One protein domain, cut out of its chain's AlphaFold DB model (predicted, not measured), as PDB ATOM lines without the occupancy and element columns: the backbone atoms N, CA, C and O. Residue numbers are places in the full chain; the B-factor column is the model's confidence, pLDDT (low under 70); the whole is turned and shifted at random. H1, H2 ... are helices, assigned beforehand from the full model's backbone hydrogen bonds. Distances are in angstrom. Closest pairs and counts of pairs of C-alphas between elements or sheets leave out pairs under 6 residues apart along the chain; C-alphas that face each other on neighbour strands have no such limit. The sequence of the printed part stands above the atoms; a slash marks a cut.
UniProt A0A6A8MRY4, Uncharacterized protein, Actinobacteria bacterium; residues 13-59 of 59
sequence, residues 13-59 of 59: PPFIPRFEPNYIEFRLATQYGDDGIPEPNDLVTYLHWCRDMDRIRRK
ATOM      1  N   PRO A  13      35.812 -14.872 -24.825       76.00
ATOM      2  CA  PRO A  13      36.982 -15.744 -24.839       76.00
ATOM      3  C   PRO A  13      36.534 -17.219 -24.948       76.00
ATOM      4  O   PRO A  13      35.484 -17.570 -24.402       76.00
ATOM      5  N   PRO A  14      37.276 -18.094 -25.656       73.06
ATOM      6  CA  PRO A  14      38.663 -17.920 -26.099       73.06
ATOM      7  C   PRO A  14      38.876 -17.223 -27.461       73.06
ATOM      8  O   PRO A  14      39.934 -17.394 -28.050       73.06
ATOM      9  N   PHE A  15      37.916 -16.434 -27.974       76.88
ATOM     10  CA  PHE A  15      38.041 -15.703 -29.252       76.88
ATOM     11  C   PHE A  15      38.511 -16.591 -30.410       76.88
ATOM     12  O   PHE A  15      39.260 -16.170 -31.289       76.88
ATOM     13  N   ILE A  16      38.055 -17.839 -30.405       74.00
ATOM     14  CA  ILE A  16      38.264 -18.778 -31.494       74.00
ATOM     15  C   ILE A  16      36.900 -19.227 -32.011       74.00
ATOM     16  O   ILE A  16      35.970 -19.449 -31.223       74.00
ATOM     17  N   PRO A  17      36.740 -19.358 -33.333       74.81
ATOM     18  CA  PRO A  17      35.531 -19.932 -33.874       74.81
ATOM     19  C   PRO A  17      35.350 -21.372 -33.398       74.81
ATOM     20  O   PRO A  17      36.292 -22.161 -33.360       74.81
ATOM     21  N   ARG A  18      34.109 -21.725 -33.065       75.75
ATOM     22  CA  ARG A  18      33.751 -23.108 -32.750       75.75
ATOM     23  C   ARG A  18      33.594 -23.896 -34.043       75.75
ATOM     24  O   ARG A  18      32.608 -23.708 -34.755       75.75
ATOM     25  N   PHE A  19      34.553 -24.770 -34.312       77.44
ATOM     26  CA  PHE A  19      34.454 -25.810 -35.331       77.44
ATOM     27  C   PHE A  19      34.144 -27.154 -34.670       77.44
ATOM     28  O   PHE A  19      34.393 -27.338 -33.478       77.44
ATOM     29  N   GLU A  20      33.611 -28.103 -35.438       80.38
ATOM     30  CA  GLU A  20      33.526 -29.483 -34.961       80.38
ATOM     31  C   GLU A  20      34.946 -30.059 -34.810       80.38
ATOM     32  O   GLU A  20      35.756 -29.873 -35.723       80.38
ATOM     33  N   PRO A  21      35.274 -30.750 -33.703       78.38
ATOM     34  CA  PRO A  21      36.630 -31.246 -33.448       78.38
ATOM     35  C   PRO A  21      37.197 -32.089 -34.598       78.38
ATOM     36  O   PRO A  21      38.295 -31.818 -35.075       78.38
ATOM     37  N   ASN A  22      36.390 -33.012 -35.129       84.69
ATOM     38  CA  ASN A  22      36.771 -33.891 -36.241       84.69
ATOM     39  C   ASN A  22      37.119 -33.106 -37.515       84.69
ATOM     40  O   ASN A  22      37.913 -33.549 -38.342       84.69
ATOM     41  N   TYR A  23      36.516 -31.929 -37.694       84.31
ATOM     42  CA  TYR A  23      36.818 -31.068 -38.827       84.31
ATOM     43  C   TYR A  23      38.167 -30.361 -38.665       84.31
ATOM     44  O   TYR A  23      38.888 -30.209 -39.649       84.31
ATOM     45  N   ILE A  24      38.514 -29.932 -37.445       83.81
ATOM     46  CA  ILE A  24      39.818 -29.311 -37.170       83.81
ATOM     47  C   ILE A  24      40.933 -30.322 -37.426       83.81
ATOM     48  O   ILE A  24      41.871 -29.996 -38.144       83.81
ATOM     49  N   GLU A  25      40.804 -31.539 -36.897       87.25
ATOM     50  CA  GLU A  25      41.795 -32.607 -37.070       87.25
ATOM     51  C   GLU A  25      42.042 -32.906 -38.552       87.25
ATOM     52  O   GLU A  25      43.169 -32.791 -39.032       87.25
ATOM     53  N   PHE A  26      40.970 -33.165 -39.307       88.88
ATOM     54  CA  PHE A  26      41.058 -33.374 -40.751       88.88
ATOM     55  C   PHE A  26      41.729 -32.195 -41.460       88.88
ATOM     56  O   PHE A  26      42.564 -32.383 -42.345       88.88
ATOM     57  N   ARG A  27      41.374 -30.963 -41.086       87.62
ATOM     58  CA  ARG A  27      41.904 -29.766 -41.734       87.62
ATOM     59  C   ARG A  27      43.387 -29.560 -41.453       87.62
ATOM     60  O   ARG A  27      44.106 -29.154 -42.358       87.62
ATOM     61  N   LEU A  28      43.834 -29.834 -40.231       89.50
ATOM     62  CA  LEU A  28      45.243 -29.723 -39.871       89.50
ATOM     63  C   LEU A  28      46.068 -30.788 -40.599       89.50
ATOM     64  O   LEU A  28      47.015 -30.433 -41.295       89.50
ATOM     65  N   ALA A  29      45.630 -32.049 -40.556       92.69
ATOM     66  CA  ALA A  29      46.316 -33.152 -41.228       92.69
ATOM     67  C   ALA A  29      46.408 -32.954 -42.752       92.69
ATOM     68  O   ALA A  29      47.436 -33.235 -43.361       92.69
ATOM     69  N   THR A  30      45.352 -32.437 -43.387       92.06
ATOM     70  CA  THR A  30      45.328 -32.239 -44.849       92.06
ATOM     71  C   THR A  30      46.121 -31.027 -45.322       92.06
ATOM     72  O   THR A  30      46.700 -31.071 -46.404       92.06
ATOM     73  N   GLN A  31      46.128 -29.938 -44.550       92.56
ATOM     74  CA  GLN A  31      46.791 -28.688 -44.923       92.56
ATOM     75  C   GLN A  31      48.283 -28.696 -44.563       92.56
ATOM     76  O   GLN A  31      49.085 -28.142 -45.313       92.56
ATOM     77  N   TYR A  32      48.642 -29.291 -43.423       93.00
ATOM     78  CA  TYR A  32      49.971 -29.160 -42.821       93.00
ATOM     79  C   TYR A  32      50.706 -30.492 -42.631       93.00
ATOM     80  O   TYR A  32      51.920 -30.480 -42.435       93.00
ATOM     81  N   GLY A  33      50.016 -31.634 -42.720       91.50
ATOM     82  CA  GLY A  33      50.591 -32.929 -42.349       91.50
ATOM     83  C   GLY A  33      50.834 -33.052 -40.840       91.50
ATOM     84  O   GLY A  33      50.304 -32.263 -40.058       91.50
ATOM     85  N   ASP A  34      51.633 -34.043 -40.437       86.19
ATOM     86  CA  ASP A  34      51.828 -34.390 -39.019       86.19
ATOM     87  C   ASP A  34      52.717 -33.390 -38.252       86.19
ATOM     88  O   ASP A  34      52.490 -33.152 -37.068       86.19
ATOM     89  N   ASP A  35      53.685 -32.758 -38.928       87.31
ATOM     90  CA  ASP A  35      54.678 -31.861 -38.306       87.31
ATOM     91  C   ASP A  35      54.495 -30.377 -38.672       87.31
ATOM     92  O   ASP A  35      55.267 -29.515 -38.245       87.31
ATOM     93  N   GLY A  36      53.510 -30.046 -39.508       87.69
ATOM     94  CA  GLY A  36      53.343 -28.677 -39.978       87.69
ATOM     95  C   GLY A  36      52.706 -27.778 -38.917       87.69
ATOM     96  O   GLY A  36      51.649 -28.076 -38.362       87.69
ATOM     97  N   ILE A  37      53.353 -26.643 -38.648       88.06
ATOM     98  CA  ILE A  37      52.894 -25.657 -37.668       88.06
ATOM     99  C   ILE A  37      52.044 -24.601 -38.393       88.06
ATOM    100  O   ILE A  37      52.574 -23.906 -39.260       88.06
ATOM    101  N   PRO A  38      50.752 -24.440 -38.049       87.69
ATOM    102  CA  PRO A  38      49.905 -23.415 -38.649       87.69
ATOM    103  C   PRO A  38      50.357 -22.004 -38.270       87.69
ATOM    104  O   PRO A  38      50.644 -21.734 -37.099       87.69
ATOM    105  N   GLU A  39      50.315 -21.071 -39.221       91.88
ATOM    106  CA  GLU A  39      50.504 -19.656 -38.911       91.88
ATOM    107  C   GLU A  39      49.168 -18.983 -38.555       91.88
ATOM    108  O   GLU A  39      48.121 -19.315 -39.122       91.88
ATOM    109  N   PRO A  40      49.156 -17.968 -37.668       88.06
ATOM    110  CA  PRO A  40      47.931 -17.235 -37.332       88.06
ATOM    111  C   PRO A  40      47.183 -16.673 -38.556       88.06
ATOM    112  O   PRO A  40      45.950 -16.625 -38.569       88.06
ATOM    113  N   ASN A  41      47.913 -16.286 -39.606       91.25
ATOM    114  CA  ASN A  41      47.334 -15.767 -40.848       91.25
ATOM    115  C   ASN A  41      46.540 -16.817 -41.636       91.25
ATOM    116  O   ASN A  41      45.600 -16.465 -42.356       91.25
ATOM    117  N   ASP A  42      46.847 -18.102 -41.473       90.25
ATOM    118  CA  ASP A  42      46.120 -19.172 -42.150       90.25
ATOM    119  C   ASP A  42      44.701 -19.321 -41.607       90.25
ATOM    120  O   ASP A  42      43.754 -19.575 -42.361       90.25
ATOM    121  N   LEU A  43      44.528 -19.104 -40.298       84.88
ATOM    122  CA  LEU A  43      43.208 -19.059 -39.682       84.88
ATOM    123  C   LEU A  43      42.388 -17.917 -40.289       84.88
ATOM    124  O   LEU A  43      41.253 -18.139 -40.704       84.88
ATOM    125  N   VAL A  44      42.959 -16.716 -40.408       87.75
ATOM    126  CA  VAL A  44      42.266 -15.555 -40.996       87.75
ATOM    127  C   VAL A  44      41.887 -15.816 -42.457       87.75
ATOM    128  O   VAL A  44      40.737 -15.606 -42.850       87.75
ATOM    129  N   THR A  45      42.822 -16.346 -43.245       91.81
ATOM    130  CA  THR A  45      42.607 -16.709 -44.653       91.81
ATOM    131  C   THR A  45      41.480 -17.727 -44.797       91.81
ATOM    132  O   THR A  45      40.577 -17.573 -45.626       91.81
ATOM    133  N   TYR A  46      41.461 -18.736 -43.933       88.12
ATOM    134  CA  TYR A  46      40.395 -19.723 -43.910       88.12
ATOM    135  C   TYR A  46      39.025 -19.130 -43.575       88.12
ATOM    136  O   TYR A  46      38.027 -19.468 -44.212       88.12
ATOM    137  N   LEU A  47      38.962 -18.221 -42.603       86.19
ATOM    138  CA  LEU A  47      37.714 -17.554 -42.237       86.19
ATOM    139  C   LEU A  47      37.150 -16.718 -43.388       86.19
ATOM    140  O   LEU A  47      35.929 -16.697 -43.592       86.19
ATOM    141  N   HIS A  48      38.017 -16.079 -44.177       89.94
ATOM    142  CA  HIS A  48      37.607 -15.414 -45.411       89.94
ATOM    143  C   HIS A  48      37.010 -16.397 -46.418       89.94
ATOM    144  O   HIS A  48      35.907 -16.153 -46.913       89.94
ATOM    145  N   TRP A  49      37.664 -17.539 -46.641       89.06
ATOM    146  CA  TRP A  49      37.138 -18.582 -47.518       89.06
ATOM    147  C   TRP A  49      35.770 -19.102 -47.048       89.06
ATOM    148  O   TRP A  49      34.831 -19.161 -47.842       89.06
ATOM    149  N   CYS A  50      35.592 -19.391 -45.752       85.44
ATOM    150  CA  CYS A  50      34.299 -19.813 -45.202       85.44
ATOM    151  C   CYS A  50      33.187 -18.791 -45.456       85.44
ATOM    152  O   CYS A  50      32.069 -19.166 -45.820       85.44
ATOM    153  N   ARG A  51      33.481 -17.501 -45.258       84.19
ATOM    154  CA  ARG A  51      32.534 -16.410 -45.518       84.19
ATOM    155  C   ARG A  51      32.110 -16.387 -46.984       84.19
ATOM    156  O   ARG A  51      30.927 -16.196 -47.270       84.19
ATOM    157  N   ASP A  52      33.054 -16.565 -47.898       89.94
ATOM    158  CA  ASP A  52      32.786 -16.483 -49.330       89.94
ATOM    159  C   ASP A  52      32.045 -17.729 -49.839       89.94
ATOM    160  O   ASP A  52      31.071 -17.591 -50.578       89.94
ATOM    161  N   MET A  53      32.366 -18.925 -49.333       86.69
ATOM    162  CA  MET A  53      31.588 -20.145 -49.602       86.69
ATOM    163  C   MET A  53      30.146 -20.050 -49.094       86.69
ATOM    164  O   MET A  53      29.210 -20.468 -49.773       86.69
ATOM    165  N   ASP A  54      29.932 -19.464 -47.916       83.50
ATOM    166  CA  ASP A  54      28.589 -19.256 -47.374       83.50
ATOM    167  C   ASP A  54      27.799 -18.196 -48.164       83.50
ATOM    168  O   ASP A  54      26.579 -18.288 -48.284       83.50
ATOM    169  N   ARG A  55      28.476 -17.197 -48.752       85.38
ATOM    170  CA  ARG A  55      27.862 -16.269 -49.719       85.38
ATOM    171  C   ARG A  55      27.478 -16.970 -51.017       85.38
ATOM    172  O   ARG A  55      26.380 -16.713 -51.496       85.38
ATOM    173  N   ILE A  56      28.342 -17.833 -51.554       89.81
ATOM    174  CA  ILE A  56      28.063 -18.610 -52.771       89.81
ATOM    175  C   ILE A  56      26.873 -19.540 -52.542       89.81
ATOM    176  O   ILE A  56      25.945 -19.517 -53.331       89.81
ATOM    177  N   ARG A  57      26.842 -20.283 -51.429       83.12
ATOM    178  CA  ARG A  57      25.745 -21.213 -51.104       83.12
ATOM    179  C   ARG A  57      24.386 -20.530 -50.896       83.12
ATOM    180  O   ARG A  57      23.357 -21.188 -50.969       83.12
ATOM    181  N   ARG A  58      24.375 -19.245 -50.527       80.06
ATOM    182  CA  ARG A  58      23.141 -18.460 -50.349       80.06
ATOM    183  C   ARG A  58      22.575 -17.901 -51.658       80.06
ATOM    184  O   ARG A  58      21.475 -17.357 -51.615       80.06
ATOM    185  N   LYS A  59      23.337 -17.956 -52.749       62.88
ATOM    186  CA  LYS A  59      22.868 -17.634 -54.098       62.88
ATOM    187  C   LYS A  59      22.366 -18.901 -54.774       62.88
ATOM    188  O   LYS A  59      21.432 -18.751 -55.585       62.88
TER     189      LYS A  59
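This is residues 13 to 59 of the 59 residues of an uncharacterized protein of Actinobacteria bacterium (UniProt A0A6A8MRY4). What is the shape? After a tail with no named element, residues 13 to 20, two helices form a wide, open V, with the loop of residues 33 to 39 joining H1 to the longer H2. Residues 48 to 59 stick out as an arm. What is the make-up? The printed part has 47 residues, with H1 then H2 and no named strand; it is all helix, and loose, with a radius of gyration of the C-alphas of 12.2 A and spans of 38 by 27 by 21 A.

Where is H1? It holds residues 21 to 32, 16.4 A long, from C-alpha 21 at (36.630, -31.246, -33.448). Where is H2? It holds residues 40 to 57, 26.4 A long, ending with C-alpha 57 at (25.745, -21.213, -51.104).

Do the helices meet? H1 and H2 are apart, joined by a short link of 7 residues. How are their backbones? Every O i to N i+4 pair is within hydrogen-bond range in H1, and 13 of 14 are in H2.

How large is it? The two C-alphas farthest apart, those of Asp 35 and Lys 59, are 38.3 A apart. Is it whole and confident? The printed part has no cut, and its mean pLDDT is 85.1, with residue 59 under 70.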